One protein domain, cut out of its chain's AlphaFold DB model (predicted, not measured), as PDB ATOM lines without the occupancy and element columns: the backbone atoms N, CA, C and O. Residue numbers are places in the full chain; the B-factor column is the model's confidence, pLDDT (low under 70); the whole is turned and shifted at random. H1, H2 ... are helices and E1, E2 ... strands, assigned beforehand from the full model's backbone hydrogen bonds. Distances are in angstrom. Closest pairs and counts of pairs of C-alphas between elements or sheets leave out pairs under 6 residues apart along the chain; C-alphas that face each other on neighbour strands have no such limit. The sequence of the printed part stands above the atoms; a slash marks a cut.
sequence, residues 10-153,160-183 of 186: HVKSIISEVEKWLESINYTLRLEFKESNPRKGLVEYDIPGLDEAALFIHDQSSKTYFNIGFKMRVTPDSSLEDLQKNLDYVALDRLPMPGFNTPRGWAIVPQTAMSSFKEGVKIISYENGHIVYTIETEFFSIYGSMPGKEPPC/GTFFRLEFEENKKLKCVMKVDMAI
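What this domain is: This is residues 10 to 153 and 160 to 183 of the 186 residues of an uncharacterized protein of Amphimedon queenslandica (UniProt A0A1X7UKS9). Two sheets lie partly face to face with their strands crossed, and the larger one folds at the long strand E7, so that E5, E8 and the last part of E7 turn away from the wall of E6, E7, E9 and E1. H1 packs on the turned part at one end of the domain, over E7 and E8, while H2 sits at the other end, between E6 and the small sheet E2, E3, E4. The printed part has 168 residues with two named helices and nine named strands, in the order H1 E1 E2 E3 H2 E4 E5 E6 E7 E8 E9, and its class is mixed, helices and strands. The small sheet runs E2 E3 E4, antiparallel; the larger one is branched and mixed, with E1 and E9 parallel and its other neighbour pairs antiparallel. The whole is compact, with a radius of gyration of the C-alphas of 17.4 A and spans of 54 by 36 by 27 A.

How they stand to each other: H1, residues 10 to 24, is followed by a tight link to E1, residues 28 to 33. E1 is the parallel neighbour of E9, residues 173 to 182, at 6 degrees, with N 29 and O 174 2.8 A apart. The hairpin of E2, residues 53 to 59, and E3, residues 64 to 70, is antiparallel at 170 degrees, with N 55 and O 68 2.8 A apart. E4, residues 87 to 94, is antiparallel to E3 at 169 degrees, with N 91 and O 67 at 2.9 A. E7, residues 130 to 145, bends by 90 degrees at residue 140, and its pairing is staggered. On one side of it lie E6, residues 121 to 127, beside 130 to 135, and E5, residues 107 to 112, beside 139 to 145. On the other side lie E9, beside 130 to 139, and E8, residues 162 to 166, beside 141 to 145. Antiparallel pairs to E7 within hydrogen-bond range are N 124 and O 132 from the hairpin of E6 and E7, 2.8 A, N 109 and O 143 from E5, 2.9 A, N 163 and O 144 from E8, 2.9 A, and N 175 and O 137 from E9, 2.8 A. This branched sheet, twisted, and the sheet E2 E3 E4 form a sandwich, two sheets face to face, their strands at 63 degrees. H1 is on the branched sheet at a height of 9.3 A; its closest C-alphas to E8 are those of Val 11 and Phe 163, 7.1 A. H2, residues 80 to 86, is on the opposite face at 8.9 A, over E6, with the C-alphas of Leu 80 and Tyr 126 closest at 5.5 A; it only grazes the sheet E2 E3 E4. Every O i to N i+4 pair in H1 and H2 is within hydrogen-bond range.

Where its parts are: H1 begins at C-alpha 10, (125.086, 212.635, 196.716), and is 21.4 A long; E1 measures 16.3 A. E2, E3 and E4 measure 19.2, 20.4 and 20.3 A, and H2 9.9 A. E5 is 16.0 A and E6 18.0 A. E7, the longest strand, runs 35.6 A from (149.916, 196.616, 162.832) at C-alpha 130. E8 is 13.3 A, and E9 is 28.4 A, ending at C-alpha 182, (149.700, 200.754, 164.370).

The domain as a whole: The two C-alphas farthest apart, those of His 10 and Asp 77, are 54.4 A apart. Residues 154 to 159 are not printed, and C-alphas 153 and 160 are 18.0 A apart across the cut. The links E1 to E2 and E4 to E5 are long. Residues 35 to 63 have pLDDT under 70; the mean of the printed part is 83.3.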
ATOM      1  N   HIS A  10     124.640 212.386 198.090       93.44
ATOM      2  CA  HIS A  10     125.086 212.635 196.716       93.44
ATOM      3  C   HIS A  10     125.979 211.511 196.185       93.44
ATOM      4  O   HIS A  10     125.836 211.136 195.028       93.44
ATOM      5  N   VAL A  11     126.842 210.923 197.019       94.69
ATOM      6  CA  VAL A  11     127.659 209.764 196.624       94.69
ATOM      7  C   VAL A  11     126.791 208.527 196.426       94.69
ATOM      8  O   VAL A  11     126.967 207.824 195.438       94.69
ATOM      9  N   LYS A  12     125.810 208.288 197.303       94.44
ATOM     10  CA  LYS A  12     124.848 207.186 197.131       94.44
ATOM     11  C   LYS A  12     124.084 207.278 195.810       94.44
ATOM     12  O   LYS A  12     123.871 206.259 195.162       94.44
ATOM     13  N   SER A  13     123.712 208.490 195.388       94.94
ATOM     14  CA  SER A  13     123.081 208.711 194.082       94.94
ATOM     15  C   SER A  13     123.989 208.273 192.931       94.94
ATOM     16  O   SER A  13     123.527 207.588 192.026       94.94
ATOM     17  N   ILE A  14     125.281 208.615 192.989       95.81
ATOM     18  CA  ILE A  14     126.265 208.220 191.971       95.81
ATOM     19  C   ILE A  14     126.457 206.701 191.964       95.81
ATOM     20  O   ILE A  14     126.464 206.095 190.897       95.81
ATOM     21  N   ILE A  15     126.572 206.076 193.140       95.50
ATOM     22  CA  ILE A  15     126.674 204.615 193.260       95.50
ATOM     23  C   ILE A  15     125.460 203.945 192.608       95.50
ATOM     24  O   ILE A  15     125.639 203.061 191.778       95.50
ATOM     25  N   SER A  16     124.245 204.428 192.882       95.25
ATOM     26  CA  SER A  16     123.027 203.890 192.264       95.25
ATOM     27  C   SER A  16     123.017 204.034 190.735       95.25
ATOM     28  O   SER A  16     122.522 203.153 190.034       95.25
ATOM     29  N   GLU A  17     123.565 205.122 190.188       96.62
ATOM     30  CA  GLU A  17     123.724 205.284 188.736       96.62
ATOM     31  C   GLU A  17     124.746 204.300 188.152       96.62
ATOM     32  O   GLU A  17     124.511 203.744 187.078       96.62
ATOM     33  N   VAL A  18     125.854 204.052 188.860       95.38
ATOM     34  CA  VAL A  18     126.858 203.051 188.469       95.38
ATOM     35  C   VAL A  18     126.258 201.645 188.488       95.38
ATOM     36  O   VAL A  18     126.462 200.892 187.541       95.38
ATOM     37  N   GLU A  19     125.492 201.292 189.519       94.75
ATOM     38  CA  GLU A  19     124.829 199.987 189.634       94.75
ATOM     39  C   GLU A  19     123.824 199.761 188.502       94.75
ATOM     40  O   GLU A  19     123.901 198.751 187.805       94.75
ATOM     41  N   LYS A  20     122.954 200.741 188.224       95.69
ATOM     42  CA  LYS A  20     122.024 200.678 187.081       95.69
ATOM     43  C   LYS A  20     122.757 200.517 185.753       95.69
ATOM     44  O   LYS A  20     122.298 199.795 184.868       95.69
ATOM     45  N   TRP A  21     123.891 201.196 185.593       95.69
ATOM     46  CA  TRP A  21     124.718 201.039 184.403       95.69
ATOM     47  C   TRP A  21     125.306 199.626 184.304       95.69
ATOM     48  O   TRP A  21     125.194 199.014 183.243       95.69
ATOM     49  N   LEU A  22     125.855 199.076 185.392       94.12
ATOM     50  CA  LEU A  22     126.374 197.702 185.437       94.12
ATOM     51  C   LEU A  22     125.305 196.673 185.056       94.12
ATOM     52  O   LEU A  22     125.573 195.783 184.247       94.12
ATOM     53  N   GLU A  23     124.090 196.827 185.582       93.94
ATOM     54  CA  GLU A  23     122.937 196.001 185.216       93.94
ATOM     55  C   GLU A  23     122.610 196.127 183.724       93.94
ATOM     56  O   GLU A  23     122.422 195.119 183.044       93.94
ATOM     57  N   SER A  24     122.618 197.350 183.180       95.00
ATOM     58  CA  SER A  24     122.311 197.598 181.765       95.00
ATOM     59  C   SER A  24     123.299 196.944 180.791       95.00
ATOM     60  O   SER A  24     122.917 196.591 179.677       95.00
ATOM     61  N   ILE A  25     124.553 196.745 181.213       93.25
ATOM     62  CA  ILE A  25     125.584 196.051 180.428       93.25
ATOM     63  C   ILE A  25     125.747 194.580 180.834       93.25
ATOM     64  O   ILE A  25     126.680 193.919 180.375       93.25
ATOM     65  N   ASN A  26     124.874 194.064 181.708       92.31
ATOM     66  CA  ASN A  26     124.950 192.720 182.282       92.31
ATOM     67  C   ASN A  26     126.364 192.378 182.789       92.31
ATOM     68  O   ASN A  26     126.925 191.329 182.461       92.31
ATOM     69  N   TYR A  27     126.985 193.326 183.497       91.88
ATOM     70  CA  TYR A  27     128.346 193.203 184.025       91.88
ATOM     71  C   TYR A  27     129.386 192.779 182.969       91.88
ATOM     72  O   TYR A  27     130.390 192.146 183.292       91.88
ATOM     73  N   THR A  28     129.174 193.131 181.695       92.12
ATOM     74  CA  THR A  28     130.105 192.847 180.598       92.12
ATOM     75  C   THR A  28     130.433 194.124 179.831       92.12
ATOM     76  O   THR A  28     129.671 194.587 178.983       92.12
ATOM     77  N   LEU A  29     131.616 194.673 180.087       89.75
ATOM     78  CA  LEU A  29     132.175 195.802 179.360       89.75
ATOM     79  C   LEU A  29     132.809 195.310 178.053       89.75
ATOM     80  O   LEU A  29     133.817 194.604 178.069       89.75
ATOM     81  N   ARG A  30     132.217 195.682 176.914       90.50
ATOM     82  CA  ARG A  30     132.735 195.356 175.577       90.50
ATOM     83  C   ARG A  30     133.306 196.600 174.922       90.50
ATOM     84  O   ARG A  30     132.586 197.580 174.754       90.50
ATOM     85  N   LEU A  31     134.579 196.546 174.547       88.19
ATOM     86  CA  LEU A  31     135.298 197.675 173.962       88.19
ATOM     87  C   LEU A  31     135.970 197.263 172.652       88.19
ATOM     88  O   LEU A  31     136.589 196.204 172.566       88.19
ATOM     89  N   GLU A  32     135.874 198.119 171.641       87.25
ATOM     90  CA  GLU A  32     136.612 197.970 170.389       87.25
ATOM     91  C   GLU A  32     137.306 199.293 170.068       87.25
ATOM     92  O   GLU A  32     136.660 200.336 169.974       87.25
ATOM     93  N   PHE A  33     138.624 199.236 169.908       82.75
ATOM     94  CA  PHE A  33     139.456 200.367 169.516       82.75
ATOM     95  C   PHE A  33     140.003 200.090 168.120       82.75
ATOM     96  O   PHE A  33     140.726 199.113 167.926       82.75
ATOM     97  N   LYS A  34     139.631 200.935 167.154       79.81
ATOM     98  CA  LYS A  34     140.133 200.891 165.775       79.81
ATOM     99  C   LYS A  34     141.004 202.099 165.515       79.81
ATOM    100  O   LYS A  34     140.621 203.195 165.920       79.81
ATOM    101  N   GLU A  35     142.126 201.884 164.831       65.00
ATOM    102  CA  GLU A  35     143.026 202.953 164.388       65.00
ATOM    103  C   GLU A  35     143.316 203.960 165.509       65.00
ATOM    104  O   GLU A  35     143.266 205.175 165.304       65.00
ATOM    105  N   SER A  36     143.550 203.469 166.734       55.69
ATOM    106  CA  SER A  36     143.832 204.351 167.861       55.69
ATOM    107  C   SER A  36     145.125 205.079 167.541       55.69
ATOM    108  O   SER A  36     146.183 204.470 167.639       55.69
ATOM    109  N   ASN A  37     145.024 206.332 167.094       47.50
ATOM    110  CA  ASN A  37     146.140 207.166 166.672       47.50
ATOM    111  C   ASN A  37     147.057 207.322 167.891       47.50
ATOM    112  O   ASN A  37     146.742 208.132 168.776       47.50
ATOM    113  N   PRO A  38     148.127 206.512 168.026       49.66
ATOM    114  CA  PRO A  38     148.956 206.603 169.203       49.66
ATOM    115  C   PRO A  38     149.584 207.984 169.098       49.66
ATOM    116  O   PRO A  38     150.261 208.291 168.114       49.66
ATOM    117  N   ARG A  39     149.337 208.876 170.060       45.19
ATOM    118  CA  ARG A  39     150.127 210.106 170.119       45.19
ATOM    119  C   ARG A  39     151.585 209.684 170.292       45.19
ATOM    120  O   ARG A  39     151.981 209.409 171.413       45.19
ATOM    121  N   LYS A  40     152.344 209.616 169.188       42.97
ATOM    122  CA  LYS A  40     153.807 209.444 169.114       42.97
ATOM    123  C   LYS A  40     154.357 208.562 170.251       42.97
ATOM    124  O   LYS A  40     154.887 209.101 171.216       42.97
ATOM    125  N   GLY A  41     154.206 207.239 170.160       39.91
ATOM    126  CA  GLY A  41     154.227 206.404 171.367       39.91
ATOM    127  C   GLY A  41     154.997 205.087 171.340       39.91
ATOM    128  O   GLY A  41     154.749 204.280 172.226       39.91
ATOM    129  N   LEU A  42     155.957 204.862 170.435       39.94
ATOM    130  CA  LEU A  42     157.177 204.191 170.905       39.94
ATOM    131  C   LEU A  42     157.919 205.264 171.707       39.94
ATOM    132  O   LEU A  42     158.687 206.077 171.177       39.94
ATOM    133  N   VAL A  43     157.567 205.356 172.988       44.19
ATOM    134  CA  VAL A  43     158.523 205.851 173.965       44.19
ATOM    135  C   VAL A  43     159.426 204.653 174.189       44.19
ATOM    136  O   VAL A  43     159.154 203.813 175.040       44.19
ATOM    137  N   GLU A  44     160.457 204.536 173.351       42.06
ATOM    138  CA  GLU A  44     161.672 203.867 173.794       42.06
ATOM    139  C   GLU A  44     162.090 204.637 175.039       42.06
ATOM    140  O   GLU A  44     162.609 205.754 174.968       42.06
ATOM    141  N   TYR A  45     161.746 204.098 176.202       39.97
ATOM    142  CA  TYR A  45     162.576 204.384 177.339       39.97
ATOM    143  C   TYR A  45     163.863 203.645 177.027       39.97
ATOM    144  O   TYR A  45     163.912 202.422 177.090       39.97
ATOM    145  N   ASP A  46     164.878 204.402 176.634       40.06
ATOM    146  CA  ASP A  46     166.257 203.941 176.634       40.06
ATOM    147  C   ASP A  46     166.633 203.779 178.119       40.06
ATOM    148  O   ASP A  46     167.291 204.630 178.717       40.06
ATOM    149  N   ILE A  47     166.047 202.776 178.788       45.38
ATOM    150  CA  ILE A  47     166.427 202.392 180.142       45.38
ATOM    151  C   ILE A  47     167.687 201.561 179.942       45.38
ATOM    152  O   ILE A  47     167.592 200.455 179.405       45.38
ATOM    153  N   PRO A  48     168.875 202.062 180.322       41.00
ATOM    154  CA  PRO A  48     170.113 201.352 180.044       41.00
ATOM    155  C   PRO A  48     170.057 199.946 180.658       41.00
ATOM    156  O   PRO A  48     169.985 199.807 181.880       41.00
ATOM    157  N   GLY A  49     170.072 198.914 179.807       46.44
ATOM    158  CA  GLY A  49     170.051 197.504 180.215       46.44
ATOM    159  C   GLY A  49     168.698 196.784 180.147       46.44
ATOM    160  O   GLY A  49     168.647 195.620 180.539       46.44
ATOM    161  N   LEU A  50     167.630 197.420 179.652       46.94
ATOM    162  CA  LEU A  50     166.349 196.760 179.374       46.94
ATOM    163  C   LEU A  50     166.049 196.821 177.873       46.94
ATOM    164  O   LEU A  50     165.713 197.879 177.352       46.94
ATOM    165  N   ASP A  51     166.101 195.670 177.194       54.84
ATOM    166  CA  ASP A  51     165.610 195.493 175.812       54.84
ATOM    167  C   ASP A  51     164.061 195.470 175.745       54.84
ATOM    168  O   ASP A  51     163.460 194.868 174.852       54.84
ATOM    169  N   GLU A  52     163.389 196.093 176.717       55.88
ATOM    170  CA  GLU A  52     161.936 196.083 176.842       55.88
ATOM    171  C   GLU A  52     161.309 197.137 175.930       55.88
ATOM    172  O   GLU A  52     161.657 198.318 175.961       55.88
ATOM    173  N   ALA A  53     160.331 196.716 175.132       63.00
ATOM    174  CA  ALA A  53     159.514 197.624 174.343       63.00
ATOM    175  C   ALA A  53     158.115 197.706 174.942       63.00
ATOM    176  O   ALA A  53     157.380 196.721 174.979       63.00
ATOM    177  N   ALA A  54     157.720 198.904 175.362       59.06
ATOM    178  CA  ALA A  54     156.350 199.197 175.752       59.06
ATOM    179  C   ALA A  54     155.652 200.004 174.652       59.06
ATOM    180  O   ALA A  54     156.159 201.026 174.183       59.06
ATOM    181  N   LEU A  55     154.474 199.541 174.246       65.81
ATOM    182  CA  LEU A  55     153.571 200.248 173.349       65.81
ATOM    183  C   LEU A  55     152.452 200.874 174.180       65.81
ATOM    184  O   LEU A  55     151.781 200.202 174.969       65.81
ATOM    185  N   PHE A  56     152.240 202.172 173.984       59.09
ATOM    186  CA  PHE A  56     151.281 202.950 174.757       59.09
ATOM    187  C   PHE A  56     150.113 203.393 173.883       59.09
ATOM    188  O   PHE A  56     150.306 204.091 172.884       59.09
ATOM    189  N   ILE A  57     148.893 203.083 174.320       60.06
ATOM    190  CA  ILE A  57     147.692 203.741 173.815       60.06
ATOM    191  C   ILE A  57     147.273 204.772 174.850       60.06
ATOM    192  O   ILE A  57     146.700 204.478 175.899       60.06
ATOM    193  N   HIS A  58     147.578 206.021 174.520       57.53
ATOM    194  CA  HIS A  58     147.120 207.171 175.269       57.53
ATOM    195  C   HIS A  58     146.258 208.036 174.368       57.53
ATOM    196  O   HIS A  58     146.751 208.731 173.474       57.53
ATOM    197  N   ASP A  59     144.961 208.017 174.645       57.97
ATOM    198  CA  ASP A  59     144.017 208.890 173.982       57.97
ATOM    199  C   ASP A  59     143.465 209.906 174.983       57.97
ATOM    200  O   ASP A  59     142.565 209.638 175.786       57.97
ATOM    201  N   GLN A  60     144.014 211.122 174.904       50.03
ATOM    202  CA  GLN A  60     143.558 212.259 175.703       50.03
ATOM    203  C   GLN A  60     142.099 212.639 175.420       50.03
ATOM    204  O   GLN A  60     141.476 213.276 176.266       50.03
ATOM    205  N   SER A  61     141.557 212.281 174.251       52.12
ATOM    206  CA  SER A  61     140.185 212.611 173.868       52.12
ATOM    207  C   SER A  61     139.156 211.624 174.429       52.12
ATOM    208  O   SER A  61     138.074 212.054 174.827       52.12
ATOM    209  N   SER A  62     139.498 210.337 174.561       54.88
ATOM    210  CA  SER A  62     138.571 209.296 175.042       54.88
ATOM    211  C   SER A  62     138.691 208.942 176.526       54.88
ATOM    212  O   SER A  62     137.980 208.054 176.990       54.88
ATOM    213  N   LYS A  63     139.543 209.638 177.297       69.75
ATOM    214  CA  LYS A  63     139.849 209.298 178.706       69.75
ATOM    215  C   LYS A  63     140.395 207.869 178.866       69.75
ATOM    216  O   LYS A  63     140.270 207.283 179.941       69.75
ATOM    217  N   THR A  64     141.008 207.333 177.814       77.81
ATOM    218  CA  THR A  64     141.517 205.963 177.768       77.81
ATOM    219  C   THR A  64     143.030 205.967 177.945       77.81
ATOM    220  O   THR A  64     143.744 206.720 177.277       77.81
ATOM    221  N   TYR A  65     143.515 205.124 178.849       82.69
ATOM    222  CA  TYR A  65     144.933 204.905 179.084       82.69
ATOM    223  C   TYR A  65     145.165 203.424 179.365       82.69
ATOM    224  O   TYR A  65     144.702 202.899 180.379       82.69
ATOM    225  N   PHE A  66     145.866 202.768 178.449       84.12
ATOM    226  CA  PHE A  66     146.353 201.411 178.634       84.12
ATOM    227  C   PHE A  66     147.626 201.189 177.819       84.12
ATOM    228  O   PHE A  66     147.914 201.890 176.845       84.12
ATOM    229  N   ASN A  67     148.398 200.192 178.218       86.06
ATOM    230  CA  ASN A  67     149.684 199.867 177.619       86.06
ATOM    231  C   ASN A  67     149.883 198.358 177.542       86.06
ATOM    232  O   ASN A  67     149.312 197.590 178.316       86.06
ATOM    233  N   ILE A  68     150.703 197.954 176.581       87.06
ATOM    234  CA  ILE A  68     151.135 196.577 176.366       87.06
ATOM    235  C   ILE A  68     152.659 196.570 176.243       87.06
ATOM    236  O   ILE A  68     153.229 197.353 175.486       87.06
ATOM    237  N   GLY A  69     153.317 195.729 177.031       88.50
ATOM    238  CA  GLY A  69     154.768 195.614 177.103       88.50
ATOM    239  C   GLY A  69     155.267 194.270 176.596       88.50
ATOM    240  O   GLY A  69     154.617 193.242 176.792       88.50
ATOM    241  N   PHE A  70     156.441 194.282 175.973       88.94
ATOM    242  CA  PHE A  70     157.148 193.116 175.463       88.94
ATOM    243  C   PHE A  70     158.571 193.073 176.019       88.94
ATOM    244  O   PHE A  70     159.245 194.097 176.113       88.94
ATOM    245  N   LYS A  71     159.052 191.864 176.316       87.38
ATOM    246  CA  LYS A  71     160.409 191.592 176.826       87.38
ATOM    247  C   LYS A  71     161.521 191.871 175.824       87.38
ATOM    248  O   LYS A  71     162.686 191.896 176.195       87.38
ATOM    249  N   MET A  72     161.155 191.978 174.553       84.44
ATOM    250  CA  MET A  72     162.065 192.294 173.467       84.44
ATOM    251  C   MET A  72     161.456 193.382 172.596       84.44
ATOM    252  O   MET A  72     160.231 193.530 172.520       84.44
ATOM    253  N   ARG A  73     162.320 194.092 171.872       83.00
ATOM    254  CA  ARG A  73     161.900 195.078 170.882       83.00
ATOM    255  C   ARG A  73     161.014 194.443 169.809       83.00
ATOM    256  O   ARG A  73     161.422 193.500 169.138       83.00
ATOM    257  N   VAL A  74     159.825 195.012 169.620       84.00
ATOM    258  CA  VAL A  74     158.936 194.671 168.504       84.00
ATOM    259  C   VAL A  74     159.437 195.388 167.251       84.00
ATOM    260  O   VAL A  74     159.539 196.614 167.231       84.00
ATOM    261  N   THR A  75     159.759 194.628 166.210       84.50
ATOM    262  CA  THR A  75     160.289 195.117 164.924       84.50
ATOM    263  C   THR A  75     159.356 194.721 163.778       84.50
ATOM    264  O   THR A  75     158.585 193.773 163.945       84.50
ATOM    265  N   PRO A  76     159.411 195.376 162.601       84.56
ATOM    266  CA  PRO A  76     158.586 194.986 161.451       84.56
ATOM    267  C   PRO A  76     158.732 193.509 161.049       84.56
ATOM    268  O   PRO A  76     157.782 192.930 160.535       84.56
ATOM    269  N   ASP A  77     159.889 192.903 161.334       88.06
ATOM    270  CA  ASP A  77     160.210 191.506 161.018       88.06
ATOM    271  C   ASP A  77     159.820 190.510 162.125       88.06
ATOM    272  O   ASP A  77     160.004 189.303 161.965       88.06
ATOM    273  N   SER A  78     159.323 190.986 163.272       89.44
ATOM    274  CA  SER A  78     158.893 190.104 164.362       89.44
ATOM    275  C   SER A  78     157.722 189.226 163.917       89.44
ATOM    276  O   SER A  78     156.818 189.689 163.224       89.44
ATOM    277  N   SER A  79     157.694 187.962 164.335       93.44
ATOM    278  CA  SER A  79     156.558 187.086 164.041       93.44
ATOM    279  C   SER A  79     155.449 187.222 165.087       93.44
ATOM    280  O   SER A  79     155.679 187.632 166.227       93.44
ATOM    281  N   LEU A  80     154.228 186.814 164.733       94.62
ATOM    282  CA  LEU A  80     153.122 186.708 165.691       94.62
ATOM    283  C   LEU A  80     153.481 185.808 166.890       94.62
ATOM    284  O   LEU A  80     153.117 186.115 168.026       94.62
ATOM    285  N   GLU A  81     154.202 184.711 166.639       95.25
ATOM    286  CA  GLU A  81     154.663 183.789 167.681       95.25
ATOM    287  C   GLU A  81     155.660 184.470 168.626       95.25
ATOM    288  O   GLU A  81     155.526 184.343 169.846       95.25
ATOM    289  N   ASP A  82     156.593 185.262 168.087       92.62
ATOM    290  CA  ASP A  82     157.544 186.032 168.892       92.62
ATOM    291  C   ASP A  82     156.825 187.042 169.778       92.62
ATOM    292  O   ASP A  82     157.094 187.099 170.978       92.62
ATOM    293  N   LEU A  83     155.875 187.803 169.230       92.12
ATOM    294  CA  LEU A  83     155.100 188.767 170.010       92.12
ATOM    295  C   LEU A  83     154.330 188.071 171.135       92.12
ATOM    296  O   LEU A  83     154.353 188.526 172.277       92.12
ATOM    297  N   GLN A  84     153.673 186.948 170.840       94.25
ATOM    298  CA  GLN A  84     152.886 186.226 171.838       94.25
ATOM    299  C   GLN A  84     153.766 185.618 172.939       94.25
ATOM    300  O   GLN A  84     153.368 185.624 174.106       94.25
ATOM    301  N   LYS A  85     154.955 185.115 172.585       94.38
ATOM    302  CA  LYS A  85     155.937 184.546 173.519       94.38
ATOM    303  C   LYS A  85     156.611 185.612 174.382       94.38
ATOM    304  O   LYS A  85     156.925 185.343 175.542       94.38
ATOM    305  N   ASN A  86     156.848 186.793 173.818       92.00
ATOM    306  CA  ASN A  86     157.550 187.886 174.481       92.00
ATOM    307  C   ASN A  86     156.622 188.919 175.119       92.00
ATOM    308  O   ASN A  86     157.128 189.889 175.673       92.00
ATOM    309  N   LEU A  87     155.302 188.721 175.084       93.25
ATOM    310  CA  LEU A  87     154.365 189.529 175.856       93.25
ATOM    311  C   LEU A  87     154.765 189.496 177.336       93.25
ATOM    312  O   LEU A  87     154.801 188.430 177.959       93.25
ATOM    313  N   ASP A  88     155.056 190.667 177.888       91.88
ATOM    314  CA  ASP A  88     155.427 190.814 179.288       91.88
ATOM    315  C   ASP A  88     154.214 191.195 180.133       91.88
ATOM    316  O   ASP A  88     153.881 190.512 181.105       91.88
ATOM    317  N   TYR A  89     153.496 192.238 179.710       90.44
ATOM    318  CA  TYR A  89     152.345 192.737 180.445       90.44
ATOM    319  C   TYR A  89     151.346 193.506 179.574       90.44
ATOM    320  O   TYR A  89     151.658 194.011 178.499       90.44
ATOM    321  N   VAL A  90     150.141 193.661 180.109       90.69
ATOM    322  CA  VAL A  90     149.127 194.651 179.753       90.69
ATOM    323  C   VAL A  90     148.725 195.372 181.032       90.69
ATOM    324  O   VAL A  90     148.481 194.723 182.046       90.69
ATOM    325  N   ALA A  91     148.625 196.695 180.990       90.25
ATOM    326  CA  ALA A  91     148.110 197.508 182.086       90.25
ATOM    327  C   ALA A  91     146.924 198.346 181.594       90.25
ATOM    328  O   ALA A  91     146.952 198.908 180.500       90.25
ATOM    329  N   LEU A  92     145.840 198.353 182.379       89.31
ATOM    330  CA  LEU A  92     144.558 198.984 182.048       89.31
ATOM    331  C   LEU A  92     144.233 200.071 183.081       89.31
ATOM    332  O   LEU A  92     143.350 199.888 183.919       89.31
ATOM    333  N   ASP A  93     144.947 201.194 183.056       84.44
ATOM    334  CA  ASP A  93     144.797 202.211 184.106       84.44
ATOM    335  C   ASP A  93     143.494 203.011 183.992       84.44
ATOM    336  O   ASP A  93     142.906 203.403 185.004       84.44
ATOM    337  N   ARG A  94     143.036 203.299 182.765       85.75
ATOM    338  CA  ARG A  94     141.771 204.004 182.516       85.75
ATOM    339  C   ARG A  94     141.061 203.457 181.297       85.75
ATOM    340  O   ARG A  94     141.587 203.498 180.187       85.75
ATOM    341  N   LEU A  95     139.818 203.041 181.500       87.12
ATOM    342  CA  LEU A  95     138.944 202.590 180.431       87.12
ATOM    343  C   LEU A  95     137.687 203.447 180.352       87.12
ATOM    344  O   LEU A  95     137.192 203.915 181.382       87.12
ATOM    345  N   PRO A  96     137.138 203.625 179.142       86.75
ATOM    346  CA  PRO A  96     135.847 204.257 178.990       86.75
ATOM    347  C   PRO A  96     134.756 203.375 179.607       86.75
ATOM    348  O   PRO A  96     134.853 202.147 179.641       86.75
ATOM    349  N   MET A  97     133.677 204.021 180.042       90.69
ATOM    350  CA  MET A  97     132.441 203.377 180.487       90.69
ATOM    351  C   MET A  97     131.322 203.769 179.507       90.69
ATOM    352  O   MET A  97     130.603 204.737 179.759       90.69
ATOM    353  N   PRO A  98     131.204 203.109 178.338       88.62
ATOM    354  CA  PRO A  98     130.229 203.482 177.318       88.62
ATOM    355  C   PRO A  98     128.803 203.488 177.872       88.62
ATOM    356  O   PRO A  98     128.406 202.585 178.607       88.62
ATOM    357  N   GLY A  99     128.039 204.525 177.530       90.38
ATOM    358  CA  GLY A  99     126.672 204.710 178.022       90.38
ATOM    359  C   GLY A  99     126.567 205.226 179.463       90.38
ATOM    360  O   GLY A  99     125.468 205.575 179.885       90.38
ATOM    361  N   PHE A 100     127.675 205.336 180.204       92.94
ATOM    362  CA  PHE A 100     127.681 205.938 181.534       92.94
ATOM    363  C   PHE A 100     128.024 207.429 181.464       92.94
ATOM    364  O   PHE A 100     129.110 207.829 181.036       92.94
ATOM    365  N   ASN A 101     127.104 208.271 181.931       92.44
ATOM    366  CA  ASN A 101     127.317 209.711 182.007       92.44
ATOM    367  C   ASN A 101     128.019 210.059 183.319       92.44
ATOM    368  O   ASN A 101     127.367 210.238 184.342       92.44
ATOM    369  N   THR A 102     129.350 210.171 183.294       90.19
ATOM    370  CA  THR A 102     130.112 210.544 184.492       90.19
ATOM    371  C   THR A 102     129.627 211.895 185.042       90.19
ATOM    372  O   THR A 102     129.691 212.894 184.314       90.19
ATOM    373  N   PRO A 103     129.199 211.966 186.316       93.75
ATOM    374  CA  PRO A 103     128.801 213.218 186.944       93.75
ATOM    375  C   PRO A 103     129.901 214.280 186.854       93.75
ATOM    376  O   PRO A 103     131.099 213.987 186.930       93.75
ATOM    377  N   ARG A 104     129.507 215.548 186.704       92.25
ATOM    378  CA  ARG A 104     130.467 216.653 186.577       92.25
ATOM    379  C   ARG A 104     131.386 216.708 187.801       92.25
ATOM    380  O   ARG A 104     130.919 216.728 188.934       92.25
ATOM    381  N   GLY A 105     132.692 216.808 187.550       92.12
ATOM    382  CA  GLY A 105     133.703 216.898 188.605       92.12
ATOM    383  C   GLY A 105     134.107 215.553 189.212       92.12
ATOM    384  O   GLY A 105     134.900 215.554 190.147       92.12
ATOM    385  N   TRP A 106     133.606 214.435 188.676       94.12
ATOM    386  CA  TRP A 106     134.019 213.091 189.068       94.12
ATOM    387  C   TRP A 106     134.885 212.428 187.995       94.12
ATOM    388  O   TRP A 106     134.665 212.586 186.792       94.12
ATOM    389  N   ALA A 107     135.863 211.656 188.451       92.00
ATOM    390  CA  ALA A 107     136.542 210.622 187.693       92.00
ATOM    391  C   ALA A 107     136.054 209.274 188.232       92.00
ATOM    392  O   ALA A 107     136.147 209.031 189.431       92.00
ATOM    393  N   ILE A 108     135.495 208.429 187.365       93.62
ATOM    394  CA  ILE A 108     134.971 207.109 187.736       93.62
ATOM    395  C   ILE A 108     135.602 206.092 186.798       93.62
ATOM    396  O   ILE A 108     135.544 206.272 185.581       93.62
ATOM    397  N   VAL A 109     136.251 205.077 187.365       92.50
ATOM    398  CA  VAL A 109     137.037 204.089 186.624       92.50
ATOM    399  C   VAL A 109     136.847 202.680 187.203       92.50
ATOM    400  O   VAL A 109     136.824 202.517 188.428       92.50
ATOM    401  N   PRO A 110     136.740 201.643 186.356       93.00
ATOM    402  CA  PRO A 110     136.896 200.257 186.790       93.00
ATOM    403  C   PRO A 110     138.298 200.000 187.367       93.00
ATOM    404  O   PRO A 110     139.255 200.694 187.020       93.00
ATOM    405  N   GLN A 111     138.432 199.013 188.254       92.19
ATOM    406  CA  GLN A 111     139.698 198.654 188.905       92.19
ATOM    407  C   GLN A 111     140.007 197.164 188.744       92.19
ATOM    408  O   GLN A 111     139.198 196.303 189.103       92.19
ATOM    409  N   THR A 112     141.185 196.863 188.199       89.38
ATOM    410  CA  THR A 112     141.729 195.503 188.084       89.38
ATOM    411  C   THR A 112     142.456 195.120 189.366       89.38
ATOM    412  O   THR A 112     143.071 195.965 190.011       89.38
ATOM    413  N   ALA A 113     142.414 193.840 189.746       84.81
ATOM    414  CA  ALA A 113     143.053 193.372 190.985       84.81
ATOM    415  C   ALA A 113     144.582 193.543 190.958       84.81
ATOM    416  O   ALA A 113     145.213 193.708 191.998       84.81
ATOM    417  N   MET A 114     145.157 193.522 189.756       85.94
ATOM    418  CA  MET A 114     146.566 193.775 189.487       85.94
ATOM    419  C   MET A 114     146.688 194.950 188.521       85.94
ATOM    420  O   MET A 114     145.910 195.049 187.570       85.94
ATOM    421  N   SER A 115     147.669 195.823 188.746       82.38
ATOM    422  CA  SER A 115     147.957 196.969 187.872       82.38
ATOM    423  C   SER A 115     148.381 196.543 186.466       82.38
ATOM    424  O   SER A 115     148.147 197.268 185.508       82.38
ATOM    425  N   SER A 116     148.975 195.355 186.345       89.31
ATOM    426  CA  SER A 116     149.419 194.768 185.087       89.31
ATOM    427  C   SER A 116     149.241 193.248 185.099       89.31
ATOM    428  O   SER A 116     149.382 192.616 186.146       89.31
ATOM    429  N   PHE A 117     148.930 192.653 183.952       92.44
ATOM    430  CA  PHE A 117     148.655 191.221 183.806       92.44
ATOM    431  C   PHE A 117     148.938 190.750 182.375       92.44
ATOM    432  O   PHE A 117     149.061 191.562 181.463       92.44
ATOM    433  N   LYS A 118     149.026 189.437 182.157       92.94
ATOM    434  CA  LYS A 118     149.189 188.839 180.814       92.94
ATOM    435  C   LYS A 118     148.107 187.810 180.498       92.94
ATOM    436  O   LYS A 118     147.841 187.498 179.340       92.94
ATOM    437  N   GLU A 119     147.492 187.261 181.535       93.25
ATOM    438  CA  GLU A 119     146.427 186.282 181.447       93.25
ATOM    439  C   GLU A 119     145.213 186.899 180.740       93.25
ATOM    440  O   GLU A 119     144.843 188.043 180.993       93.25
ATOM    441  N   GLY A 120     144.617 186.146 179.812       93.06
ATOM    442  CA  GLY A 120     143.486 186.621 179.011       93.06
ATOM    443  C   GLY A 120     143.854 187.559 177.855       93.06
ATOM    444  O   GLY A 120     142.965 187.975 177.114       93.06
ATOM    445  N   VAL A 121     145.140 187.863 177.649       94.75
ATOM    446  CA  VAL A 121     145.626 188.610 176.482       94.75
ATOM    447  C   VAL A 121     145.968 187.638 175.353       94.75
ATOM    448  O   VAL A 121     146.718 186.681 175.544       94.75
ATOM    449  N   LYS A 122     145.447 187.896 174.153       96.00
ATOM    450  CA  LYS A 122     145.744 187.116 172.948       96.00
ATOM    451  C   LYS A 122     146.056 188.038 171.784       96.00
ATOM    452  O   LYS A 122     145.210 188.843 171.400       96.00
ATOM    453  N   ILE A 123     147.229 187.873 171.187       94.56
ATOM    454  CA  ILE A 123     147.610 188.575 169.964       94.56
ATOM    455  C   ILE A 123     147.051 187.778 168.786       94.56
ATOM    456  O   ILE A 123     147.265 186.573 168.667       94.56
ATOM    457  N   ILE A 124     146.240 188.438 167.966       96.50
ATOM    458  CA  ILE A 124     145.478 187.823 166.876       96.50
ATOM    459  C   ILE A 124     146.256 187.914 165.570       96.50
ATOM    460  O   ILE A 124     146.312 186.937 164.831       96.50
ATOM    461  N   SER A 125     146.837 189.077 165.284       94.88
ATOM    462  CA  SER A 125     147.614 189.301 164.070       94.88
ATOM    463  C   SER A 125     148.697 190.341 164.297       94.88
ATOM    464  O   SER A 125     148.554 191.237 165.135       94.88
ATOM    465  N   TYR A 126     149.769 190.211 163.521       91.81
ATOM    466  CA  TYR A 126     150.826 191.196 163.430       91.81
ATOM    467  C   TYR A 126     151.364 191.252 162.000       91.81
ATOM    468  O   TYR A 126     151.988 190.296 161.545       91.81
ATOM    469  N   GLU A 127     151.086 192.341 161.287       87.94
ATOM    470  CA  GLU A 127     151.481 192.513 159.884       87.94
ATOM    471  C   GLU A 127     151.799 193.982 159.602       87.94
ATOM    472  O   GLU A 127     151.031 194.863 159.977       87.94
ATOM    473  N   ASN A 128     152.921 194.266 158.930       82.31
ATOM    474  CA  ASN A 128     153.331 195.629 158.550       82.31
ATOM    475  C   ASN A 128     153.352 196.626 159.726       82.31
ATOM    476  O   ASN A 128     153.024 197.800 159.567       82.31
ATOM    477  N   GLY A 129     153.700 196.150 160.922       80.31
ATOM    478  CA  GLY A 129     153.676 196.950 162.142       80.31
ATOM    479  C   GLY A 129     152.289 197.249 162.700       80.31
ATOM    480  O   GLY A 129     152.164 198.081 163.587       80.31
ATOM    481  N   HIS A 130     151.245 196.568 162.236       85.31
ATOM    482  CA  HIS A 130     149.916 196.616 162.832       85.31
ATOM    483  C   HIS A 130     149.697 195.401 163.719       85.31
ATOM    484  O   HIS A 130     149.793 194.270 163.249       85.31
ATOM    485  N   ILE A 131     149.378 195.632 164.989       88.44
ATOM    486  CA  ILE A 131     149.035 194.590 165.954       88.44
ATOM    487  C   ILE A 131     147.535 194.626 166.250       88.44
ATOM    488  O   ILE A 131     146.976 195.669 166.596       88.44
ATOM    489  N   VAL A 132     146.894 193.460 166.167       91.00
ATOM    490  CA  VAL A 132     145.522 193.257 166.644       91.00
ATOM    491  C   VAL A 132     145.551 192.268 167.791       91.00
ATOM    492  O   VAL A 132     146.111 191.180 167.663       91.00
ATOM    493  N   TYR A 133     144.926 192.613 168.909       92.12
ATOM    494  CA  TYR A 133     144.871 191.745 170.080       92.12
ATOM    495  C   TYR A 133     143.554 191.884 170.836       92.12
ATOM    496  O   TYR A 133     142.830 192.875 170.715       92.12
ATOM    497  N   THR A 134     143.234 190.853 171.609       94.12
ATOM    498  CA  THR A 134     142.092 190.829 172.519       94.12
ATOM    499  C   THR A 134     142.537 190.693 173.955       94.12
ATOM    500  O   THR A 134     143.542 190.040 174.236       94.12
ATOM    501  N   ILE A 135     141.755 191.275 174.857       93.44
ATOM    502  CA  ILE A 135     141.952 191.179 176.298       93.44
ATOM    503  C   ILE A 135     140.638 190.741 176.931       93.44
ATOM    504  O   ILE A 135     139.617 191.409 176.762       93.44
ATOM    505  N   GLU A 136     140.679 189.641 177.674       94.62
ATOM    506  CA  GLU A 136     139.611 189.208 178.569       94.62
ATOM    507  C   GLU A 136     140.098 189.265 180.015       94.62
ATOM    508  O   GLU A 136     141.048 188.585 180.384       94.62
ATOM    509  N   THR A 137     139.459 190.090 180.842       94.06
ATOM    510  CA  THR A 137     139.835 190.250 182.255       94.06
ATOM    511  C   THR A 137     138.619 190.588 183.112       94.06
ATOM    512  O   THR A 137     137.524 190.802 182.591       94.06
ATOM    513  N   GLU A 138     138.800 190.640 184.426       93.56
ATOM    514  CA  GLU A 138     137.767 190.984 185.398       93.56
ATOM    515  C   GLU A 138     138.187 192.212 186.213       93.56
ATOM    516  O   GLU A 138     139.318 192.306 186.697       93.56
ATOM    517  N   PHE A 139     137.256 193.140 186.421       92.06
ATOM    518  CA  PHE A 139     137.394 194.196 187.422       92.06
ATOM    519  C   PHE A 139     136.707 193.758 188.706       92.06
ATOM    520  O   PHE A 139     135.629 193.164 188.669       92.06
ATOM    521  N   PHE A 140     137.319 194.075 189.844       91.56
ATOM    522  CA  PHE A 140     136.790 193.719 191.163       91.56
ATOM    523  C   PHE A 140     136.057 194.889 191.835       91.56
ATOM    524  O   PHE A 140     135.363 194.694 192.831       91.56
ATOM    525  N   SER A 141     136.233 196.111 191.330       93.50
ATOM    526  CA  SER A 141     135.512 197.280 191.828       93.50
ATOM    527  C   SER A 141     135.400 198.388 190.785       93.50
ATOM    528  O   SER A 141     136.096 198.385 189.765       93.50
ATOM    529  N   ILE A 142     134.534 199.359 191.070       94.56
ATOM    530  CA  ILE A 142     134.559 200.690 190.460       94.56
ATOM    531  C   ILE A 142     134.947 201.701 191.528       94.56
ATOM    532  O   ILE A 142     134.376 201.736 192.620       94.56
ATOM    533  N   TYR A 143     135.914 202.541 191.187       93.88
ATOM    534  CA  TYR A 143     136.390 203.620 192.030       93.88
ATOM    535  C   TYR A 143     135.961 204.964 191.453       93.88
ATOM    536  O   TYR A 143     136.086 205.201 190.251       93.88
ATOM    537  N   GLY A 144     135.471 205.844 192.320       94.12
ATOM    538  CA  GLY A 144     135.152 207.220 191.977       94.12
ATOM    539  C   GLY A 144     135.887 208.208 192.869       94.12
ATOM    540  O   GLY A 144     135.969 208.021 194.083       94.12
ATOM    541  N   SER A 145     136.376 209.291 192.276       94.19
ATOM    542  CA  SER A 145     137.039 210.389 192.977       94.19
ATOM    543  C   SER A 145     136.695 211.749 192.380       94.19
ATOM    544  O   SER A 145     136.391 211.868 191.193       94.19
ATOM    545  N   MET A 146     136.775 212.796 193.198       93.56
ATOM    546  CA  MET A 146     136.784 214.182 192.732       93.56
ATOM    547  C   MET A 146     138.237 214.655 192.554       93.56
ATOM    548  O   MET A 146     138.937 214.796 193.559       93.56
ATOM    549  N   PRO A 147     138.713 214.922 191.321       89.00
ATOM    550  CA  PRO A 147     140.082 215.387 191.101       89.00
ATOM    551  C   PRO A 147     140.384 216.688 191.857       89.00
ATOM    552  O   PRO A 147     139.561 217.610 191.870       89.00
ATOM    553  N   GLY A 148     141.564 216.783 192.472       87.25
ATOM    554  CA  GLY A 148     141.971 217.941 193.279       87.25
ATOM    555  C   GLY A 148     141.397 217.948 194.702       87.25
ATOM    556  O   GLY A 148     141.486 218.961 195.401       87.25
ATOM    557  N   LYS A 149     140.758 216.851 195.127       87.69
ATOM    558  CA  LYS A 149     140.274 216.619 196.500       87.69
ATOM    559  C   LYS A 149     141.005 215.462 197.183       87.69
ATOM    560  O   LYS A 149     140.497 214.905 198.153       87.69
ATOM    561  N   GLU A 150     142.178 215.090 196.681       82.94
ATOM    562  CA  GLU A 150     143.040 214.078 197.278       82.94
ATOM    563  C   GLU A 150     143.478 214.521 198.682       82.94
ATOM    564  O   GLU A 150     143.888 215.674 198.866       82.94
ATOM    565  N   PRO A 151     143.373 213.650 199.701       81.69
ATOM    566  CA  PRO A 151     143.881 213.992 201.015       81.69
ATOM    567  C   PRO A 151     145.413 214.091 200.976       81.69
ATOM    568  O   PRO A 151     146.063 213.345 200.237       81.69
ATOM    569  N   PRO A 152     146.022 214.956 201.805       85.00
ATOM    570  CA  PRO A 152     147.448 214.870 202.086       85.00
ATOM    571  C   PRO A 152     147.831 213.458 202.545       85.00
ATOM    572  O   PRO A 152     147.037 212.763 203.182       85.00
ATOM    573  N   CYS A 153     149.063 213.043 202.242       85.06
ATOM    574  CA  CYS A 153     149.566 211.722 202.616       85.06
ATOM    575  C   CYS A 153     149.347 211.447 204.117       85.06
ATOM    576  O   CYS A 153     149.707 212.266 204.962       85.06
ATOM    577  N   GLY A 160     132.567 212.179 201.147       90.88
ATOM    578  CA  GLY A 160     131.828 212.497 199.928       90.88
ATOM    579  C   GLY A 160     132.661 212.907 198.717       90.88
ATOM    580  O   GLY A 160     132.061 213.270 197.707       90.88
ATOM    581  N   THR A 161     133.995 212.860 198.788       92.88
ATOM    582  CA  THR A 161     134.871 213.139 197.633       92.88
ATOM    583  C   THR A 161     135.395 211.875 196.950       92.88
ATOM    584  O   THR A 161     136.071 211.975 195.928       92.88
ATOM    585  N   PHE A 162     135.077 210.697 197.501       93.00
ATOM    586  CA  PHE A 162     135.478 209.387 196.991       93.00
ATOM    587  C   PHE A 162     134.412 208.329 197.265       93.00
ATOM    588  O   PHE A 162     133.671 208.430 198.246       93.00
ATOM    589  N   PHE A 163     134.390 207.291 196.434       93.75
ATOM    590  CA  PHE A 163     133.700 206.038 196.721       93.75
ATOM    591  C   PHE A 163     134.415 204.856 196.075       93.75
ATOM    592  O   PHE A 163     135.162 204.997 195.105       93.75
ATOM    593  N   ARG A 164     134.139 203.672 196.608       93.44
ATOM    594  CA  ARG A 164     134.506 202.391 196.014       93.44
ATOM    595  C   ARG A 164     133.311 201.456 196.112       93.44
ATOM    596  O   ARG A 164     132.775 201.263 197.203       93.44
ATOM    597  N   LEU A 165     132.903 200.928 194.966       92.69
ATOM    598  CA  LEU A 165     131.887 199.893 194.833       92.69
ATOM    599  C   LEU A 165     132.610 198.577 194.562       92.69
ATOM    600  O   LEU A 165     133.112 198.376 193.458       92.69
ATOM    601  N   GLU A 166     132.722 197.725 195.576       91.25
ATOM    602  CA  GLU A 166     133.318 196.394 195.437       91.25
ATOM    603  C   GLU A 166     132.285 195.398 194.928       91.25
ATOM    604  O   GLU A 166     131.117 195.445 195.313       91.25
ATOM    605  N   PHE A 167     132.719 194.497 194.053       87.94
ATOM    606  CA  PHE A 167     131.856 193.460 193.517       87.94
ATOM    607  C   PHE A 167     131.959 192.185 194.340       87.94
ATOM    608  O   PHE A 167     133.038 191.784 194.776       87.94
ATOM    609  N   GLU A 168     130.821 191.514 194.491       84.12
ATOM    610  CA  GLU A 168     130.785 190.125 194.933       84.12
ATOM    611  C   GLU A 168     131.532 189.244 193.917       84.12
ATOM    612  O   GLU A 168     131.580 189.550 192.721       84.12
ATOM    613  N   GLU A 169     132.097 188.126 194.372       76.56
ATOM    614  CA  GLU A 169     132.941 187.258 193.539       76.56
ATOM    615  C   GLU A 169     132.240 186.772 192.255       76.56
ATOM    616  O   GLU A 169     132.870 186.658 191.208       76.56
ATOM    617  N   ASN A 170     130.922 186.571 192.312       75.19
ATOM    618  CA  ASN A 170     130.064 186.142 191.204       75.19
ATOM    619  C   ASN A 170     129.475 187.293 190.359       75.19
ATOM    620  O   ASN A 170     128.709 187.028 189.434       75.19
ATOM    621  N   LYS A 171     129.798 188.555 190.669       79.44
ATOM    622  CA  LYS A 171     129.319 189.761 189.964       79.44
ATOM    623  C   LYS A 171     130.459 190.675 189.524       79.44
ATOM    624  O   LYS A 171     130.279 191.883 189.370       79.44
ATOM    625  N   LYS A 172     131.655 190.121 189.330       87.38
ATOM    626  CA  LYS A 172     132.770 190.890 188.778       87.38
ATOM    627  C   LYS A 172     132.419 191.402 187.384       87.38
ATOM    628  O   LYS A 172     131.793 190.706 186.586       87.38
ATOM    629  N   LEU A 173     132.850 192.622 187.084       88.94
ATOM    630  CA  LEU A 173     132.677 193.205 185.759       88.94
ATOM    631  C   LEU A 173     133.670 192.540 184.802       88.94
ATOM    632  O   LEU A 173     134.877 192.760 184.906       88.94
ATOM    633  N   LYS A 174     133.166 191.758 183.849       91.56
ATOM    634  CA  LYS A 174     133.982 191.177 182.784       91.56
ATOM    635  C   LYS A 174     134.314 192.249 181.747       91.56
ATOM    636  O   LYS A 174     133.424 192.940 181.260       91.56
ATOM    637  N   CYS A 175     135.578 192.351 181.363       91.38
ATOM    638  CA  CYS A 175     136.037 193.129 180.220       91.38
ATOM    639  C   CYS A 175     136.302 192.201 179.041       91.38
ATOM    640  O   CYS A 175     137.008 191.206 179.197       91.38
ATOM    641  N   VAL A 176     135.794 192.550 177.863       91.31
ATOM    642  CA  VAL A 176     136.238 191.977 176.591       91.31
ATOM    643  C   VAL A 176     136.603 193.130 175.675       91.31
ATOM    644  O   VAL A 176     135.738 193.903 175.258       91.31
ATOM    645  N   MET A 177     137.886 193.247 175.370       90.06
ATOM    646  CA  MET A 177     138.423 194.337 174.571       90.06
ATOM    647  C   MET A 177     139.077 193.795 173.308       90.06
ATOM    648  O   MET A 177     139.797 192.802 173.373       90.06
ATOM    649  N   LYS A 178     138.853 194.460 172.176       89.12
ATOM    650  CA  LYS A 178     139.622 194.283 170.942       89.12
ATOM    651  C   LYS A 178     140.346 195.583 170.624       89.12
ATOM    652  O   LYS A 178     139.730 196.648 170.625       89.12
ATOM    653  N   VAL A 179     141.637 195.484 170.346       85.44
ATOM    654  CA  VAL A 179     142.494 196.626 170.032       85.44
ATOM    655  C   VAL A 179     143.166 196.387 168.694       85.44
ATOM    656  O   VAL A 179     143.734 195.319 168.475       85.44
ATOM    657  N   ASP A 180     143.086 197.384 167.822       85.50
ATOM    658  CA  ASP A 180     143.784 197.468 166.542       85.50
ATOM    659  C   ASP A 180     144.691 198.706 166.561       85.50
ATOM    660  O   ASP A 180     144.215 199.843 166.677       85.50
ATOM    661  N   MET A 181     146.003 198.468 166.522       82.12
ATOM    662  CA  MET A 181     147.024 199.480 166.765       82.12
ATOM    663  C   MET A 181     148.141 199.416 165.725       82.12
ATOM    664  O   MET A 181     148.735 198.365 165.496       82.12
ATOM    665  N   ALA A 182     148.497 200.578 165.176       79.19
ATOM    666  CA  ALA A 182     149.700 200.754 164.370       79.19
ATOM    667  C   ALA A 182     150.911 201.083 165.259       79.19
ATOM    668  O   ALA A 182     150.850 201.970 166.114       79.19
ATOM    669  N   ILE A 183     152.030 200.406 165.028       75.88
ATOM    670  CA  ILE A 183     153.317 200.639 165.682       75.88
ATOM    671  C   ILE A 183     154.137 201.588 164.807       75.88
ATOM    672  O   ILE A 183     154.301 201.376 163.609       75.88
TER     673      ILE A 183